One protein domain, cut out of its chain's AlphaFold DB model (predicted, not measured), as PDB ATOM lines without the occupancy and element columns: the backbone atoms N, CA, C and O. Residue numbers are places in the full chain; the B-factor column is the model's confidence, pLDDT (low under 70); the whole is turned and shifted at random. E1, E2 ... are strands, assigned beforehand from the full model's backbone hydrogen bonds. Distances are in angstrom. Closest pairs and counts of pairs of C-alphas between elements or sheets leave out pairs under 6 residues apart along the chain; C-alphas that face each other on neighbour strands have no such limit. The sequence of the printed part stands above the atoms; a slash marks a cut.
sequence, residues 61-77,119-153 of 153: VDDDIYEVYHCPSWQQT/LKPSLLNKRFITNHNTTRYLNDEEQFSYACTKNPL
ATOM      1  N   VAL A  61     -37.366  53.125  26.914       89.44
ATOM      2  CA  VAL A  61     -36.234  53.423  26.017       89.44
ATOM      3  C   VAL A  61     -36.680  54.307  24.850       89.44
ATOM      4  O   VAL A  61     -35.893  55.113  24.357       89.44
ATOM      5  N   ASP A  62     -37.939  54.169  24.442       89.44
ATOM      6  CA  ASP A  62     -38.604  54.917  23.384       89.44
ATOM      7  C   ASP A  62     -40.065  55.206  23.776       89.44
ATOM      8  O   ASP A  62     -40.553  54.736  24.808       89.44
ATOM      9  N   ASP A  63     -40.748  56.003  22.955       88.12
ATOM     10  CA  ASP A  63     -42.164  56.341  23.131       88.12
ATOM     11  C   ASP A  63     -43.100  55.349  22.405       88.12
ATOM     12  O   ASP A  63     -44.307  55.593  22.306       88.12
ATOM     13  N   ASP A  64     -42.576  54.233  21.877       88.81
ATOM     14  CA  ASP A  64     -43.378  53.264  21.131       88.81
ATOM     15  C   ASP A  64     -44.175  52.369  22.092       88.81
ATOM     16  O   ASP A  64     -43.646  51.665  22.957       88.81
ATOM     17  N   ILE A  65     -45.494  52.344  21.901       88.81
ATOM     18  CA  ILE A  65     -46.391  51.463  22.650       88.81
ATOM     19  C   ILE A  65     -46.616  50.195  21.836       88.81
ATOM     20  O   ILE A  65     -47.186  50.225  20.744       88.81
ATOM     21  N   TYR A  66     -46.189  49.068  22.398       90.31
ATOM     22  CA  TYR A  66     -46.363  47.760  21.785       90.31
ATOM     23  C   TYR A  66     -47.601  47.051  22.334       90.31
ATOM     24  O   TYR A  66     -47.751  46.868  23.543       90.31
ATOM     25  N   GLU A  67     -48.461  46.590  21.432       91.19
ATOM     26  CA  GLU A  67     -49.607  45.749  21.750       91.19
ATOM     27  C   GLU A  67     -49.263  44.281  21.492       91.19
ATOM     28  O   GLU A  67     -48.812  43.910  20.403       91.19
ATOM     29  N   VAL A  68     -49.500  43.443  22.502       91.25
ATOM     30  CA  VAL A  68     -49.316  41.993  22.419       91.25
ATOM     31  C   VAL A  68     -50.677  41.318  22.402       91.25
ATOM     32  O   VAL A  68     -51.471  41.485  23.326       91.25
ATOM     33  N   TYR A  69     -50.933  40.520  21.371       89.00
ATOM     34  CA  TYR A  69     -52.218  39.849  21.186       89.00
ATOM     35  C   TYR A  69     -52.052  38.457  20.574       89.00
ATOM     36  O   TYR A  69     -50.985  38.077  20.088       89.00
ATOM     37  N   HIS A  70     -53.127  37.673  20.602       88.69
ATOM     38  CA  HIS A  70     -53.212  36.382  19.927       88.69
ATOM     39  C   HIS A  70     -54.510  36.304  19.119       88.69
ATOM     40  O   HIS A  70     -55.525  36.891  19.490       88.69
ATOM     41  N   CYS A  71     -54.491  35.550  18.021       86.62
ATOM     42  CA  CYS A  71     -55.661  35.363  17.165       86.62
ATOM     43  C   CYS A  71     -56.330  34.018  17.493       86.62
ATOM     44  O   CYS A  71     -55.777  32.983  17.125       86.62
ATOM     45  N   PRO A  72     -57.506  33.989  18.154       84.19
ATOM     46  CA  PRO A  72     -58.171  32.733  18.522       84.19
ATOM     47  C   PRO A  72     -58.717  31.966  17.309       84.19
ATOM     48  O   PRO A  72     -58.946  30.761  17.376       84.19
ATOM     49  N   SER A  73     -58.942  32.657  16.193       83.44
ATOM     50  CA  SER A  73     -59.428  32.068  14.952       83.44
ATOM     51  C   SER A  73     -58.843  32.794  13.752       83.44
ATOM     52  O   SER A  73     -58.631  34.006  13.805       83.44
ATOM     53  N   TRP A  74     -58.666  32.067  12.654       84.38
ATOM     54  CA  TRP A  74     -58.233  32.616  11.377       84.38
ATOM     55  C   TRP A  74     -59.319  32.416  10.330       84.38
ATOM     56  O   TRP A  74     -59.875  31.325  10.202       84.38
ATOM     57  N   GLN A  75     -59.598  33.466   9.563       84.56
ATOM     58  CA  GLN A  75     -60.495  33.394   8.419       84.56
ATOM     59  C   GLN A  75     -59.680  33.205   7.146       84.56
ATOM     60  O   GLN A  75     -58.703  33.908   6.900       84.56
ATOM     61  N   GLN A  76     -60.076  32.223   6.346       84.56
ATOM     62  CA  GLN A  76     -59.396  31.892   5.104       84.56
ATOM     63  C   GLN A  76     -60.017  32.673   3.952       84.56
ATOM     64  O   GLN A  76     -61.237  32.708   3.800       84.56
ATOM     65  N   THR A  77     -59.167  33.239   3.106       89.56
ATOM     66  CA  THR A  77     -59.557  33.843   1.835       89.56
ATOM     67  C   THR A  77     -58.644  33.321   0.735       89.56
ATOM     68  O   THR A  77     -57.463  33.039   0.954       89.56
ATOM     69  N   LEU A 119     -52.654  23.171   5.598       65.75
ATOM     70  CA  LEU A 119     -51.628  22.327   6.223       65.75
ATOM     71  C   LEU A 119     -50.695  23.086   7.183       65.75
ATOM     72  O   LEU A 119     -49.655  22.556   7.564       65.75
ATOM     73  N   LYS A 120     -51.025  24.325   7.580       65.81
ATOM     74  CA  LYS A 120     -50.185  25.133   8.484       65.81
ATOM     75  C   LYS A 120     -50.888  25.453   9.809       65.81
ATOM     76  O   LYS A 120     -51.271  26.597  10.035       65.81
ATOM     77  N   PRO A 121     -50.998  24.488  10.738       58.97
ATOM     78  CA  PRO A 121     -51.528  24.740  12.081       58.97
ATOM     79  C   PRO A 121     -50.658  25.703  12.918       58.97
ATOM     80  O   PRO A 121     -51.093  26.156  13.972       58.97
ATOM     81  N   SER A 122     -49.454  26.064  12.451       62.31
ATOM     82  CA  SER A 122     -48.459  26.852  13.194       62.31
ATOM     83  C   SER A 122     -48.871  28.286  13.544       62.31
ATOM     84  O   SER A 122     -48.122  28.942  14.256       62.31
ATOM     85  N   LEU A 123     -50.010  28.787  13.050       67.94
ATOM     86  CA  LEU A 123     -50.521  30.136  13.341       67.94
ATOM     87  C   LEU A 123     -51.589  30.168  14.441       67.94
ATOM     88  O   LEU A 123     -51.877  31.237  14.971       67.94
ATOM     89  N   LEU A 124     -52.190  29.021  14.778       69.31
ATOM     90  CA  LEU A 124     -53.398  28.975  15.614       69.31
ATOM     91  C   LEU A 124     -53.151  29.327  17.087       69.31
ATOM     92  O   LEU A 124     -54.089  29.713  17.764       69.31
ATOM     93  N   ASN A 125     -51.900  29.275  17.550       73.50
ATOM     94  CA  ASN A 125     -51.523  29.601  18.930       73.50
ATOM     95  C   ASN A 125     -50.362  30.599  19.011       73.50
ATOM     96  O   ASN A 125     -49.692  30.674  20.035       73.50
ATOM     97  N   LYS A 126     -50.074  31.332  17.930       85.88
ATOM     98  CA  LYS A 126     -48.972  32.295  17.954       85.88
ATOM     99  C   LYS A 126     -49.410  33.609  18.574       85.88
ATOM    100  O   LYS A 126     -50.525  34.082  18.351       85.88
ATOM    101  N   ARG A 127     -48.491  34.192  19.337       90.44
ATOM    102  CA  ARG A 127     -48.590  35.563  19.821       90.44
ATOM    103  C   ARG A 127     -47.983  36.510  18.794       90.44
ATOM    104  O   ARG A 127     -47.061  36.152  18.057       90.44
ATOM    105  N   PHE A 128     -48.517  37.716  18.758       91.94
ATOM    106  CA  PHE A 128     -48.093  38.788  17.878       91.94
ATOM    107  C   PHE A 128     -47.776  40.017  18.708       91.94
ATOM    108  O   PHE A 128     -48.385  40.234  19.756       91.94
ATOM    109  N   ILE A 129     -46.836  40.811  18.215       92.94
ATOM    110  CA  ILE A 129     -46.513  42.125  18.756       92.94
ATOM    111  C   ILE A 129     -46.613  43.156  17.639       92.94
ATOM    112  O   ILE A 129     -46.144  42.907  16.522       92.94
ATOM    113  N   THR A 130     -47.248  44.292  17.916       93.06
ATOM    114  CA  THR A 130     -47.389  45.391  16.959       93.06
ATOM    115  C   THR A 130     -47.177  46.745  17.613       93.06
ATOM    116  O   THR A 130     -47.559  46.941  18.759       93.06
ATOM    117  N   ASN A 131     -46.595  47.681  16.864       91.75
ATOM    118  CA  ASN A 131     -46.549  49.107  17.198       91.75
ATOM    119  C   ASN A 131     -47.467  49.931  16.273       91.75
ATOM    120  O   ASN A 131     -47.147  51.061  15.916       91.75
ATOM    121  N   HIS A 132     -48.552  49.326  15.775       88.88
ATOM    122  CA  HIS A 132     -49.469  49.842  14.743       88.88
ATOM    123  C   HIS A 132     -48.868  50.080  13.349       88.88
ATOM    124  O   HIS A 132     -49.608  50.091  12.367       88.88
ATOM    125  N   ASN A 133     -47.549  50.223  13.230       92.62
ATOM    126  CA  ASN A 133     -46.866  50.392  11.951       92.62
ATOM    127  C   ASN A 133     -46.336  49.053  11.409       92.62
ATOM    128  O   ASN A 133     -46.365  48.781  10.210       92.62
ATOM    129  N   THR A 134     -45.866  48.184  12.304       93.12
ATOM    130  CA  THR A 134     -45.329  46.863  11.966       93.12
ATOM    131  C   THR A 134     -45.848  45.796  12.922       93.12
ATOM    132  O   THR A 134     -46.132  46.079  14.084       93.12
ATOM    133  N   THR A 135     -45.971  44.559  12.435       93.50
ATOM    134  CA  THR A 135     -46.417  43.404  13.229       93.50
ATOM    135  C   THR A 135     -45.445  42.252  13.049       93.50
ATOM    136  O   THR A 135     -45.020  41.960  11.928       93.50
ATOM    137  N   ARG A 136     -45.095  41.579  14.145       91.94
ATOM    138  CA  ARG A 136     -44.185  40.428  14.146       91.94
ATOM    139  C   ARG A 136     -44.728  39.285  14.993       91.94
ATOM    140  O   ARG A 136     -45.550  39.494  15.882       91.94
ATOM    141  N   TYR A 137     -44.245  38.077  14.704       90.56
ATOM    142  CA  TYR A 137     -44.436  36.931  15.587       90.56
ATOM    143  C   TYR A 137     -43.641  37.142  16.869       90.56
ATOM    144  O   TYR A 137     -42.472  37.519  16.812       90.56
ATOM    145  N   LEU A 138     -44.282  36.856  17.992       90.06
ATOM    146  CA  LEU A 138     -43.665  36.849  19.305       90.06
ATOM    147  C   LEU A 138     -43.383  35.399  19.704       90.06
ATOM    148  O   LEU A 138     -44.228  34.523  19.493       90.06
ATOM    149  N   ASN A 139     -42.200  35.132  20.257       86.75
ATOM    150  CA  ASN A 139     -41.870  33.783  20.705       86.75
ATOM    151  C   ASN A 139     -42.694  33.418  21.948       86.75
ATOM    152  O   ASN A 139     -43.006  34.276  22.770       86.75
ATOM    153  N   ASP A 140     -43.051  32.147  22.118       81.25
ATOM    154  CA  ASP A 140     -43.962  31.717  23.190       81.25
ATOM    155  C   ASP A 140     -43.300  31.781  24.584       81.25
ATOM    156  O   ASP A 140     -43.990  31.915  25.592       81.25
ATOM    157  N   GLU A 141     -41.966  31.786  24.640       84.25
ATOM    158  CA  GLU A 141     -41.176  31.898  25.875       84.25
ATOM    159  C   GLU A 141     -40.912  33.347  26.311       84.25
ATOM    160  O   GLU A 141     -40.488  33.580  27.442       84.25
ATOM    161  N   GLU A 142     -41.164  34.335  25.446       87.06
ATOM    162  CA  GLU A 142     -40.921  35.733  25.799       87.06
ATOM    163  C   GLU A 142     -41.918  36.213  26.856       87.06
ATOM    164  O   GLU A 142     -43.144  36.077  26.724       87.06
ATOM    165  N   GLN A 143     -41.368  36.786  27.924       84.44
ATOM    166  CA  GLN A 143     -42.107  37.370  29.031       84.44
ATOM    167  C   GLN A 143     -41.738  38.840  29.161       84.44
ATOM    168  O   GLN A 143     -40.586  39.228  28.975       84.44
ATOM    169  N   PHE A 144     -42.728  39.649  29.519       84.94
ATOM    170  CA  PHE A 144     -42.542  41.070  29.752       84.94
ATOM    171  C   PHE A 144     -42.558  41.333  31.251       84.94
ATOM    172  O   PHE A 144     -43.479  40.914  31.952       84.94
ATOM    173  N   SER A 145     -41.554  42.059  31.737       79.00
ATOM    174  CA  SER A 145     -41.477  42.480  33.142       79.00
ATOM    175  C   SER A 145     -42.604  43.440  33.527       79.00
ATOM    176  O   SER A 145     -42.930  43.580  34.703       79.00
ATOM    177  N   TYR A 146     -43.194  44.108  32.534       80.69
ATOM    178  CA  TYR A 146     -44.265  45.069  32.718       80.69
ATOM    179  C   TYR A 146     -45.213  45.060  31.514       80.69
ATOM    180  O   TYR A 146     -44.767  44.991  30.371       80.69
ATOM    181  N   ALA A 147     -46.515  45.149  31.783       82.81
ATOM    182  CA  ALA A 147     -47.552  45.312  30.774       82.81
ATOM    183  C   ALA A 147     -48.626  46.267  31.300       82.81
ATOM    184  O   ALA A 147     -49.082  46.145  32.442       82.81
ATOM    185  N   CYS A 148     -49.041  47.214  30.465       79.94
ATOM    186  CA  CYS A 148     -50.141  48.113  30.784       79.94
ATOM    187  C   CYS A 148     -51.477  47.363  30.681       79.94
ATOM    188  O   CYS A 148     -51.710  46.621  29.732       79.94
ATOM    189  N   THR A 149     -52.394  47.583  31.627       74.12
ATOM    190  CA  THR A 149     -53.751  46.997  31.573       74.12
ATOM    191  C   THR A 149     -54.721  47.800  30.702       74.12
ATOM    192  O   THR A 149     -55.823  47.339  30.420       74.12
ATOM    193  N   LYS A 150     -54.350  49.029  30.332       73.62
ATOM    194  CA  LYS A 150     -55.103  49.934  29.455       73.62
ATOM    195  C   LYS A 150     -54.121  50.701  28.577       73.62
ATOM    196  O   LYS A 150     -52.984  50.912  29.000       73.62
ATOM    197  N   ASN A 151     -54.571  51.119  27.395       70.44
ATOM    198  CA  ASN A 151     -53.793  52.013  26.544       70.44
ATOM    199  C   ASN A 151     -53.578  53.345  27.297       70.44
ATOM    200  O   ASN A 151     -54.572  53.916  27.748       70.44
ATOM    201  N   PRO A 152     -52.329  53.793  27.518       62.19
ATOM    202  CA  PRO A 152     -52.046  55.038  28.233       62.19
ATOM    203  C   PRO A 152     -52.273  56.315  27.398       62.19
ATOM    204  O   PRO A 152     -51.964  57.397  27.894       62.19
ATOM    205  N   LEU A 153     -52.796  56.191  26.171       53.94
ATOM    206  CA  LEU A 153     -53.184  57.297  25.286       53.94
ATOM    207  C   LEU A 153     -54.583  57.852  25.591       53.94
ATOM    208  O   LEU A 153     -55.526  57.039  25.745       53.94
TER     209      LEU A 153
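AT A GLANCE: This is residues 61 to 77 and 119 to 153 of the 153 residues of the protein "Phlebovirus_G2 domain-containing protein" of Nippostrongylus brasiliensis (UniProt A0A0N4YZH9). There is little regular structure: a small antiparallel sheet of three short strands, E1, E2 and E3, forms the middle, and the other printed residues lie outside the named elements, among them one long stretch, residues 139 to 153, whose C-alphas lie 10 to 18 A from the mean of all C-alphas. The printed part has 52 residues, 12 of them in E1, E2 and E3, with no named helix; the class is all strand, the order E1, E2, E3, antiparallel. It is loose, with a radius of gyration of the C-alphas of 13.0 A, and elongated, spanning 40 by 25 by 18 A.

IN THESE COORDINATES: E1, residues 67 to 70, begins at C-alpha 67 (-49.607, 45.749, 21.750). E2 is residues 127 to 130 and E3 residues 135 to 138, ending at C-alpha 138 (-43.665, 36.849, 19.305).

HOW THE PARTS SIT: E1 is antiparallel to E2 at 151 degrees, with N 67 and O 130 2.8 A apart. E2 and E3 form a hairpin with a tight link, at 145 degrees; N 136 and O 129 are 2.9 A apart.

THE WHOLE: Residues 78 to 118 are not printed; C-alphas 77 and 119 are 14.7 A apart. Residues 119 to 124 and 152 to 153 have pLDDT under 70.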